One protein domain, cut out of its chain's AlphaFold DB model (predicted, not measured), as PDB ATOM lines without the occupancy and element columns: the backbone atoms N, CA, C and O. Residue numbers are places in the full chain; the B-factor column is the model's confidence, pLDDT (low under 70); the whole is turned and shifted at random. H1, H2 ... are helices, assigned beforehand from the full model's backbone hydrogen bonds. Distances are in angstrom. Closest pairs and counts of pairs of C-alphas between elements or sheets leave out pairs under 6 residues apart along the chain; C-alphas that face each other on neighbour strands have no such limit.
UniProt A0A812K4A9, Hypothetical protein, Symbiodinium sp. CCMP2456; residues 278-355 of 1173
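What this domain is: This is residues 278 to 355 of the 1173 residues of the protein "Hypothetical protein" of Symbiodinium sp. CCMP2456 (UniProt A0A812K4A9). Four helices, H1, H2, H4 and H5, form a ring round the middle, each touching the next, while H3 and the link before it, residues 307 to 314, lie at one end of this ring. H1 and H2 make a helical hairpin on one side; the other neighbours in the ring cross steeply. The printed part has 78 residues with five named helices, H1 to H5 in chain order, and no named strand: the class is all helix. It is compact, with a radius of gyration of the C-alphas of 11.4 A and spans of 31 by 25 by 21 A.

Where its parts are: H1, residues 280 to 286, begins with C-alpha 280 at (-8.539, 92.473, 11.976) and is 11.3 A long. H2, residues 290 to 306, is the longest at 24.6 A. H3 holds residues 315 to 321, 10.0 A. H4, residues 325 to 334, is 14.3 A long. H5, residues 344 to 354, is 15.3 A long and ends with C-alpha 354 at (-16.726, 95.993, 3.433).

How they stand to each other: H1 touches H2 at a shallow tilt of 30 degrees, opposite ways; their closest C-alphas, of Leu 285 and Ser 293, are 4.5 A apart. H2, with residues 294 to 301 alone, touches H4 at a steep tilt of 59 degrees, closest at the C-alphas of Arg 294 and Val 334, 4.9 A. H4 touches H5 at 68 degrees, steep but only just short of about perpendicular; the C-alphas of Phe 326 and Phe 346 are closest, 5.0 A. H5 touches H1, about perpendicular at 75 degrees, closest at Val 350 and Ala 286, C-alphas 5.1 A apart. H3 and H4 only just touch, with 3 pairs of C-alphas within 8 A, and only at the corner, closest at Leu 321 and Met 327, 5.2 A. H1 and H3 are near each other; H3 and H5 are apart. Every O i to N i+4 pair is within hydrogen-bond range in H2, H3, H4 and H5; H1 has 0 of 3, but 4 of 4 O i to N i+3 pairs.

The domain as a whole: The C-alphas farthest apart, of Glu 311 and Gln 340, are 32.1 A apart. The printed part has no cut, and no link is long. Its mean pLDDT is 96.0, and no printed residue is under 70.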
ATOM      1  N   LEU A 278      -5.789  88.570  14.138       96.50
ATOM      2  CA  LEU A 278      -7.174  88.483  14.599       96.50
ATOM      3  C   LEU A 278      -7.431  89.565  15.677       96.50
ATOM      4  O   LEU A 278      -6.575  89.784  16.535       96.50
ATOM      5  N   PRO A 279      -8.573  90.283  15.647       95.88
ATOM      6  CA  PRO A 279      -9.742  90.092  14.784       95.88
ATOM      7  C   PRO A 279      -9.639  90.786  13.413       95.88
ATOM      8  O   PRO A 279     -10.525  90.603  12.584       95.88
ATOM      9  N   TRP A 280      -8.623  91.619  13.167       97.31
ATOM     10  CA  TRP A 280      -8.539  92.473  11.976       97.31
ATOM     11  C   TRP A 280      -8.419  91.690  10.674       97.31
ATOM     12  O   TRP A 280      -9.094  92.035   9.705       97.31
ATOM     13  N   LEU A 281      -7.667  90.588  10.698       97.81
ATOM     14  CA  LEU A 281      -7.482  89.666   9.576       97.81
ATOM     15  C   LEU A 281      -8.819  89.159   8.984       97.81
ATOM     16  O   LEU A 281      -8.935  88.973   7.775       97.81
ATOM     17  N   LEU A 282      -9.878  89.052   9.804       97.81
ATOM     18  CA  LEU A 282     -11.232  88.681   9.360       97.81
ATOM     19  C   LEU A 282     -11.811  89.644   8.311       97.81
ATOM     20  O   LEU A 282     -12.602  89.231   7.465       97.81
ATOM     21  N   ALA A 283     -11.417  90.923   8.324       98.12
ATOM     22  CA  ALA A 283     -11.886  91.888   7.335       98.12
ATOM     23  C   ALA A 283     -11.365  91.587   5.916       98.12
ATOM     24  O   ALA A 283     -12.012  91.991   4.950       98.12
ATOM     25  N   GLY A 284     -10.272  90.823   5.774       98.12
ATOM     26  CA  GLY A 284      -9.767  90.335   4.485       98.12
ATOM     27  C   GLY A 284     -10.764  89.439   3.737       98.12
ATOM     28  O   GLY A 284     -10.783  89.430   2.507       98.12
ATOM     29  N   LEU A 285     -11.696  88.788   4.447       98.19
ATOM     30  CA  LEU A 285     -12.806  88.039   3.840       98.19
ATOM     31  C   LEU A 285     -13.701  88.925   2.951       98.19
ATOM     32  O   LEU A 285     -14.331  88.435   2.016       98.19
ATOM     33  N   ALA A 286     -13.747  90.235   3.208       97.56
ATOM     34  CA  ALA A 286     -14.552  91.203   2.463       97.56
ATOM     35  C   ALA A 286     -13.798  91.856   1.283       97.56
ATOM     36  O   ALA A 286     -14.168  92.943   0.822       97.56
ATOM     37  N   HIS A 287     -12.715  91.236   0.817       97.81
ATOM     38  CA  HIS A 287     -11.918  91.702  -0.314       97.81
ATOM     39  C   HIS A 287     -12.621  91.460  -1.663       97.81
ATOM     40  O   HIS A 287     -13.359  90.491  -1.825       97.81
ATOM     41  N   THR A 288     -12.413  92.340  -2.654       95.19
ATOM     42  CA  THR A 288     -13.083  92.216  -3.970       95.19
ATOM     43  C   THR A 288     -12.473  91.198  -4.928       95.19
ATOM     44  O   THR A 288     -13.154  90.793  -5.866       95.19
ATOM     45  N   CYS A 289     -11.219  90.785  -4.729       96.69
ATOM     46  CA  CYS A 289     -10.707  89.590  -5.395       96.69
ATOM     47  C   CYS A 289     -11.082  88.371  -4.552       96.69
ATOM     48  O   CYS A 289     -10.640  88.261  -3.407       96.69
ATOM     49  N   GLU A 290     -11.887  87.481  -5.131       97.31
ATOM     50  CA  GLU A 290     -12.351  86.246  -4.495       97.31
ATOM     51  C   GLU A 290     -11.189  85.358  -4.043       97.31
ATOM     52  O   GLU A 290     -11.164  84.945  -2.889       97.31
ATOM     53  N   GLN A 291     -10.203  85.133  -4.917       97.94
ATOM     54  CA  GLN A 291      -9.008  84.344  -4.610       97.94
ATOM     55  C   GLN A 291      -8.322  84.851  -3.333       97.94
ATOM     56  O   GLN A 291      -8.143  84.096  -2.383       97.94
ATOM     57  N   THR A 292      -8.064  86.157  -3.253       98.06
ATOM     58  CA  THR A 292      -7.479  86.792  -2.066       98.06
ATOM     59  C   THR A 292      -8.388  86.711  -0.837       98.06
ATOM     60  O   THR A 292      -7.897  86.556   0.273       98.06
ATOM     61  N   SER A 293      -9.717  86.764  -0.991       98.06
ATOM     62  CA  SER A 293     -10.648  86.542   0.130       98.06
ATOM     63  C   SER A 293     -10.569  85.104   0.669       98.06
ATOM     64  O   SER A 293     -10.602  84.904   1.886       98.06
ATOM     65  N   ARG A 294     -10.404  84.101  -0.206       98.44
ATOM     66  CA  ARG A 294     -10.185  82.698   0.189       98.44
ATOM     67  C   ARG A 294      -8.805  82.508   0.845       98.44
ATOM     68  O   ARG A 294      -8.722  81.854   1.880       98.44
ATOM     69  N   GLU A 295      -7.756  83.154   0.329       98.31
ATOM     70  CA  GLU A 295      -6.400  83.177   0.919       98.31
ATOM     71  C   GLU A 295      -6.380  83.814   2.320       98.31
ATOM     72  O   GLU A 295      -5.846  83.225   3.259       98.31
ATOM     73  N   MET A 296      -7.025  84.973   2.497       98.44
ATOM     74  CA  MET A 296      -7.226  85.594   3.815       98.44
ATOM     75  C   MET A 296      -8.029  84.677   4.748       98.44
ATOM     76  O   MET A 296      -7.731  84.588   5.936       98.44
ATOM     77  N   GLY A 297      -9.018  83.948   4.218       98.38
ATOM     78  CA  GLY A 297      -9.767  82.945   4.973       98.38
ATOM     79  C   GLY A 297      -8.905  81.783   5.469       98.38
ATOM     80  O   GLY A 297      -9.071  81.368   6.614       98.38
ATOM     81  N   GLN A 298      -7.955  81.300   4.664       98.56
ATOM     82  CA  GLN A 298      -6.989  80.289   5.103       98.56
ATOM     83  C   GLN A 298      -6.105  80.843   6.230       98.56
ATOM     84  O   GLN A 298      -6.014  80.221   7.282       98.56
ATOM     85  N   GLN A 299      -5.566  82.061   6.084       98.38
ATOM     86  CA  GLN A 299      -4.747  82.693   7.129       98.38
ATOM     87  C   GLN A 299      -5.515  82.920   8.447       98.38
ATOM     88  O   GLN A 299      -4.941  82.781   9.527       98.38
ATOM     89  N   VAL A 300      -6.819  83.223   8.384       98.50
ATOM     90  CA  VAL A 300      -7.708  83.274   9.562       98.50
ATOM     91  C   VAL A 300      -7.792  81.912  10.254       98.50
ATOM     92  O   VAL A 300      -7.687  81.853  11.481       98.50
ATOM     93  N   LEU A 301      -7.984  80.826   9.496       98.38
ATOM     94  CA  LEU A 301      -8.038  79.467  10.044       98.38
ATOM     95  C   LEU A 301      -6.688  79.056  10.648       98.38
ATOM     96  O   LEU A 301      -6.662  78.534  11.762       98.38
ATOM     97  N   ASP A 302      -5.579  79.355   9.969       98.12
ATOM     98  CA  ASP A 302      -4.220  79.038  10.421       98.12
ATOM     99  C   ASP A 302      -3.863  79.779  11.718       98.12
ATOM    100  O   ASP A 302      -3.329  79.184  12.655       98.12
ATOM    101  N   GLN A 303      -4.183  81.075  11.807       97.62
ATOM    102  CA  GLN A 303      -3.887  81.889  12.990       97.62
ATOM    103  C   GLN A 303      -4.809  81.566  14.179       97.62
ATOM    104  O   GLN A 303      -4.395  81.711  15.327       97.62
ATOM    105  N   TRP A 304      -6.031  81.082  13.933       97.62
ATOM    106  CA  TRP A 304      -6.894  80.530  14.984       97.62
ATOM    107  C   TRP A 304      -6.425  79.143  15.451       97.62
ATOM    108  O   TRP A 304      -6.456  78.853  16.642       97.62
ATOM    109  N   ALA A 305      -5.925  78.299  14.542       97.19
ATOM    110  CA  ALA A 305      -5.394  76.977  14.881       97.19
ATOM    111  C   ALA A 305      -4.110  77.027  15.734       97.19
ATOM    112  O   ALA A 305      -3.833  76.076  16.463       97.19
ATOM    113  N   GLN A 306      -3.346  78.126  15.673       97.25
ATOM    114  CA  GLN A 306      -2.155  78.348  16.508       97.25
ATOM    115  C   GLN A 306      -2.481  78.528  17.999       97.25
ATOM    116  O   GLN A 306      -1.686  78.118  18.841       97.25
ATOM    117  N   ASP A 307      -3.639  79.106  18.332       94.75
ATOM    118  CA  ASP A 307      -4.144  79.181  19.706       94.75
ATOM    119  C   ASP A 307      -5.685  79.249  19.702       94.75
ATOM    120  O   ASP A 307      -6.248  80.339  19.602       94.75
ATOM    121  N   PRO A 308      -6.400  78.114  19.796       93.56
ATOM    122  CA  PRO A 308      -7.860  78.077  19.673       93.56
ATOM    123  C   PRO A 308      -8.606  78.502  20.955       93.56
ATOM    124  O   PRO A 308      -9.814  78.275  21.067       93.56
ATOM    125  N   ARG A 309      -7.911  79.064  21.956       91.38
ATOM    126  CA  ARG A 309      -8.484  79.440  23.257       91.38
ATOM    127  C   ARG A 309      -9.304  80.736  23.164       91.38
ATOM    128  O   ARG A 309      -8.726  81.786  22.874       91.38
ATOM    129  N   PRO A 310     -10.621  80.729  23.452       87.31
ATOM    130  CA  PRO A 310     -11.475  81.920  23.353       87.31
ATOM    131  C   PRO A 310     -10.989  83.139  24.150       87.31
ATOM    132  O   PRO A 310     -11.271  84.269  23.749       87.31
ATOM    133  N   GLU A 311     -10.281  82.912  25.257       85.81
ATOM    134  CA  GLU A 311      -9.704  83.913  26.157       85.81
ATOM    135  C   GLU A 311      -8.379  84.525  25.670       85.81
ATOM    136  O   GLU A 311      -8.019  85.611  26.116       85.81
ATOM    137  N   ALA A 312      -7.673  83.879  24.734       85.19
ATOM    138  CA  ALA A 312      -6.440  84.408  24.141       85.19
ATOM    139  C   ALA A 312      -6.704  85.455  23.038       85.19
ATOM    140  O   ALA A 312      -5.781  86.128  22.577       85.19
ATOM    141  N   HIS A 313      -7.964  85.608  22.610       88.19
ATOM    142  CA  HIS A 313      -8.355  86.435  21.468       88.19
ATOM    143  C   HIS A 313      -9.323  87.559  21.834       88.19
ATOM    144  O   HIS A 313     -10.102  87.491  22.784       88.19
ATOM    145  N   HIS A 314      -9.353  88.590  20.989       88.19
ATOM    146  CA  HIS A 314     -10.399  89.606  21.050       88.19
ATOM    147  C   HIS A 314     -11.786  88.977  20.851       88.19
ATOM    148  O   HIS A 314     -12.000  88.237  19.893       88.19
ATOM    149  N   ARG A 315     -12.763  89.377  21.675       86.50
ATOM    150  CA  ARG A 315     -14.138  88.840  21.700       86.50
ATOM    151  C   ARG A 315     -14.783  88.601  20.329       86.50
ATOM    152  O   ARG A 315     -15.500  87.625  20.183       86.50
ATOM    153  N   ILE A 316     -14.570  89.477  19.341       91.12
ATOM    154  CA  ILE A 316     -15.151  89.314  17.990       91.12
ATOM    155  C   ILE A 316     -14.591  88.076  17.268       91.12
ATOM    156  O   ILE A 316     -15.337  87.412  16.560       91.12
ATOM    157  N   THR A 317     -13.316  87.738  17.471       94.56
ATOM    158  CA  THR A 317     -12.726  86.482  16.993       94.56
ATOM    159  C   THR A 317     -13.437  85.299  17.642       94.56
ATOM    160  O   THR A 317     -13.977  84.446  16.948       94.56
ATOM    161  N   SER A 318     -13.510  85.288  18.974       92.62
ATOM    162  CA  SER A 318     -14.082  84.188  19.757       92.62
ATOM    163  C   SER A 318     -15.589  84.011  19.507       92.62
ATOM    164  O   SER A 318     -16.082  82.891  19.494       92.62
ATOM    165  N   GLU A 319     -16.320  85.098  19.236       93.00
ATOM    166  CA  GLU A 319     -17.751  85.101  18.885       93.00
ATOM    167  C   GLU A 319     -18.026  84.543  17.467       93.00
ATOM    168  O   GLU A 319     -19.166  84.190  17.174       93.00
ATOM    169  N   LEU A 320     -17.007  84.437  16.599       95.81
ATOM    170  CA  LEU A 320     -17.147  84.012  15.195       95.81
ATOM    171  C   LEU A 320     -16.400  82.712  14.836       95.81
ATOM    172  O   LEU A 320     -16.889  81.962  13.995       95.81
ATOM    173  N   LEU A 321     -15.238  82.444  15.441       97.31
ATOM    174  CA  LEU A 321     -14.381  81.285  15.132       97.31
ATOM    175  C   LEU A 321     -14.532  80.113  16.114       97.31
ATOM    176  O   LEU A 321     -14.026  79.020  15.849       97.31
ATOM    177  N   CYS A 322     -15.273  80.290  17.216       95.81
ATOM    178  CA  CYS A 322     -15.786  79.140  17.960       95.81
ATOM    179  C   CYS A 322     -16.710  78.285  17.062       95.81
ATOM    180  O   CYS A 322     -17.356  78.834  16.163       95.81
ATOM    181  N   PRO A 323     -16.815  76.961  17.299       96.75
ATOM    182  CA  PRO A 323     -17.642  76.067  16.485       96.75
ATOM    183  C   PRO A 323     -19.085  76.565  16.326       96.75
ATOM    184  O   PRO A 323     -19.784  76.806  17.311       96.75
ATOM    185  N   GLY A 324     -19.527  76.729  15.078       96.12
ATOM    186  CA  GLY A 324     -20.812  77.340  14.753       96.12
ATOM    187  C   GLY A 324     -20.903  77.822  13.299       96.12
ATOM    188  O   GLY A 324     -19.930  77.747  12.546       96.12
ATOM    189  N   PRO A 325     -22.056  78.384  12.890       97.00
ATOM    190  CA  PRO A 325     -22.401  78.576  11.480       97.00
ATOM    191  C   PRO A 325     -21.492  79.554  10.723       97.00
ATOM    192  O   PRO A 325     -21.402  79.461   9.497       97.00
ATOM    193  N   PHE A 326     -20.814  80.482  11.411       97.69
ATOM    194  CA  PHE A 326     -19.798  81.332  10.785       97.69
ATOM    195  C   PHE A 326     -18.546  80.517  10.435       97.69
ATOM    196  O   PHE A 326     -18.123  80.548   9.281       97.69
ATOM    197  N   MET A 327     -18.004  79.751  11.386       97.88
ATOM    198  CA  MET A 327     -16.827  78.900  11.191       97.88
ATOM    199  C   MET A 327     -17.071  77.822  10.122       97.88
ATOM    200  O   MET A 327     -16.256  77.663   9.214       97.88
ATOM    201  N   ASP A 328     -18.244  77.179  10.134       98.12
ATOM    202  CA  ASP A 328     -18.652  76.214   9.101       98.12
ATOM    203  C   ASP A 328     -18.718  76.856   7.701       98.12
ATOM    204  O   ASP A 328     -18.392  76.231   6.690       98.12
ATOM    205  N   SER A 329     -19.159  78.120   7.626       98.44
ATOM    206  CA  SER A 329     -19.217  78.880   6.370       98.44
ATOM    207  C   SER A 329     -17.829  79.330   5.912       98.44
ATOM    208  O   SER A 329     -17.547  79.287   4.720       98.44
ATOM    209  N   LEU A 330     -16.951  79.710   6.844       98.38
ATOM    210  CA  LEU A 330     -15.562  80.065   6.564       98.38
ATOM    211  C   LEU A 330     -14.789  78.868   5.997       98.38
ATOM    212  O   LEU A 330     -14.122  79.005   4.977       98.38
ATOM    213  N   GLN A 331     -14.929  77.682   6.594       98.44
ATOM    214  CA  GLN A 331     -14.290  76.464   6.088       98.44
ATOM    215  C   GLN A 331     -14.795  76.088   4.686       98.44
ATOM    216  O   GLN A 331     -13.992  75.748   3.820       98.44
ATOM    217  N   LYS A 332     -16.101  76.226   4.415       98.38
ATOM    218  CA  LYS A 332     -16.663  76.061   3.060       98.38
ATOM    219  C   LYS A 332     -16.142  77.111   2.076       98.38
ATOM    220  O   LYS A 332     -15.860  76.774   0.929       98.38
ATOM    221  N   TRP A 333     -15.997  78.363   2.512       98.31
ATOM    222  CA  TRP A 333     -15.459  79.451   1.695       98.31
ATOM    223  C   TRP A 333     -13.990  79.227   1.326       98.31
ATOM    224  O   TRP A 333     -13.615  79.389   0.169       98.31
ATOM    225  N   VAL A 334     -13.161  78.777   2.266       98.44
ATOM    226  CA  VAL A 334     -11.775  78.382   1.971       98.44
ATOM    227  C   VAL A 334     -11.751  77.136   1.070       98.44
ATOM    228  O   VAL A 334     -11.016  77.100   0.090       98.44
ATOM    229  N   GLY A 335     -12.647  76.174   1.311       98.06
ATOM    230  CA  GLY A 335     -12.846  74.964   0.502       98.06
ATOM    231  C   GLY A 335     -13.527  75.151  -0.865       98.06
ATOM    232  O   GLY A 335     -13.960  74.162  -1.451       98.06
ATOM    233  N   GLY A 336     -13.643  76.379  -1.383       97.81
ATOM    234  CA  GLY A 336     -14.084  76.642  -2.762       97.81
ATOM    235  C   GLY A 336     -15.589  76.847  -2.995       97.81
ATOM    236  O   GLY A 336     -15.976  77.092  -4.133       97.81
ATOM    237  N   ALA A 337     -16.447  76.808  -1.967       98.19
ATOM    238  CA  ALA A 337     -17.893  77.039  -2.129       98.19
ATOM    239  C   ALA A 337     -18.218  78.466  -2.622       98.19
ATOM    240  O   ALA A 337     -17.442  79.399  -2.394       98.19
ATOM    241  N   GLU A 338     -19.366  78.668  -3.272       97.38
ATOM    242  CA  GLU A 338     -19.808  79.998  -3.712       97.38
ATOM    243  C   GLU A 338     -20.404  80.810  -2.551       97.38
ATOM    244  O   GLU A 338     -20.990  80.251  -1.623       97.38
ATOM    245  N   LEU A 339     -20.324  82.150  -2.607       94.00
ATOM    246  CA  LEU A 339     -20.878  83.022  -1.554       94.00
ATOM    247  C   LEU A 339     -22.377  82.786  -1.303       94.00
ATOM    248  O   LEU A 339     -22.840  82.972  -0.181       94.00
ATOM    249  N   GLN A 340     -23.138  82.383  -2.325       95.12
ATOM    250  CA  GLN A 340     -24.581  82.152  -2.209       95.12
ATOM    251  C   GLN A 340     -24.958  80.899  -1.396       95.12
ATOM    252  O   GLN A 340     -26.071  80.842  -0.877       95.12
ATOM    253  N   ASP A 341     -24.028  79.955  -1.209       97.31
ATOM    254  CA  ASP A 341     -24.234  78.721  -0.433       97.31
ATOM    255  C   ASP A 341     -23.861  78.869   1.059       97.31
ATOM    256  O   ASP A 341     -23.980  77.927   1.850       97.31
ATOM    257  N   LEU A 342     -23.365  80.046   1.457       97.94
ATOM    258  CA  LEU A 342     -22.884  80.326   2.811       97.94
ATOM    259  C   LEU A 342     -24.001  80.840   3.727       97.94
ATOM    260  O   LEU A 342     -25.028  81.356   3.285       97.94
ATOM    261  N   SER A 343     -23.797  80.736   5.045       97.69
ATOM    262  CA  SER A 343     -24.796  81.231   5.996       97.69
ATOM    263  C   SER A 343     -25.011  82.744   5.869       97.69
ATOM    264  O   SER A 343     -24.072  83.528   5.710       97.69
ATOM    265  N   SER A 344     -26.259  83.183   6.046       96.50
ATOM    266  CA  SER A 344     -26.602  84.609   6.124       96.50
ATOM    267  C   SER A 344     -25.831  85.337   7.233       96.50
ATOM    268  O   SER A 344     -25.509  86.512   7.086       96.50
ATOM    269  N   THR A 345     -25.468  84.628   8.310       95.25
ATOM    270  CA  THR A 345     -24.601  85.134   9.384       95.25
ATOM    271  C   THR A 345     -23.210  85.485   8.852       95.25
ATOM    272  O   THR A 345     -22.763  86.618   9.025       95.25
ATOM    273  N   PHE A 346     -22.551  84.563   8.141       97.38
ATOM    274  CA  PHE A 346     -21.255  84.815   7.503       97.38
ATOM    275  C   PHE A 346     -21.326  86.006   6.540       97.38
ATOM    276  O   PHE A 346     -20.566  86.964   6.681       97.38
ATOM    277  N   LEU A 347     -22.309  86.003   5.633       97.00
ATOM    278  CA  LEU A 347     -22.492  87.070   4.649       97.00
ATOM    279  C   LEU A 347     -22.746  88.443   5.292       97.00
ATOM    280  O   LEU A 347     -22.208  89.440   4.815       97.00
ATOM    281  N   MET A 348     -23.504  88.519   6.391       94.81
ATOM    282  CA  MET A 348     -23.734  89.776   7.114       94.81
ATOM    283  C   MET A 348     -22.463  90.327   7.775       94.81
ATOM    284  O   MET A 348     -22.230  91.535   7.712       94.81
ATOM    285  N   HIS A 349     -21.634  89.472   8.380       94.50
ATOM    286  CA  HIS A 349     -20.374  89.898   8.997       94.50
ATOM    287  C   HIS A 349     -19.341  90.333   7.946       94.50
ATOM    288  O   HIS A 349     -18.777  91.423   8.059       94.50
ATOM    289  N   VAL A 350     -19.177  89.557   6.869       95.94
ATOM    290  CA  VAL A 350     -18.302  89.913   5.739       95.94
ATOM    291  C   VAL A 350     -18.760  91.220   5.075       95.94
ATOM    292  O   VAL A 350     -17.961  92.139   4.883       95.94
ATOM    293  N   ALA A 351     -20.061  91.382   4.817       94.56
ATOM    294  CA  ALA A 351     -20.598  92.630   4.275       94.56
ATOM    295  C   ALA A 351     -20.375  93.837   5.207       94.56
ATOM    296  O   ALA A 351     -20.182  94.948   4.715       94.56
ATOM    297  N   ALA A 352     -20.362  93.655   6.533       93.56
ATOM    298  CA  ALA A 352     -20.115  94.746   7.474       93.56
ATOM    299  C   ALA A 352     -18.683  95.304   7.362       93.56
ATOM    300  O   ALA A 352     -18.514  96.526   7.280       93.56
ATOM    301  N   TRP A 353     -17.662  94.441   7.280       95.62
ATOM    302  CA  TRP A 353     -16.267  94.878   7.109       95.62
ATOM    303  C   TRP A 353     -16.022  95.595   5.778       95.62
ATOM    304  O   TRP A 353     -15.227  96.534   5.739       95.62
ATOM    305  N   ARG A 354     -16.775  95.263   4.716       95.25
ATOM    306  CA  ARG A 354     -16.726  95.993   3.433       95.25
ATOM    307  C   ARG A 354     -17.005  97.493   3.585       95.25
ATOM    308  O   ARG A 354     -16.498  98.293   2.804       95.25
ATOM    309  N   PHE A 355     -17.800  97.891   4.579       93.50
ATOM    310  CA  PHE A 355     -18.147  99.293   4.830       93.50
ATOM    311  C   PHE A 355     -17.359  99.941   5.978       93.50
ATOM    312  O   PHE A 355     -17.658 101.088   6.327       93.50
TER     313      PHE A 355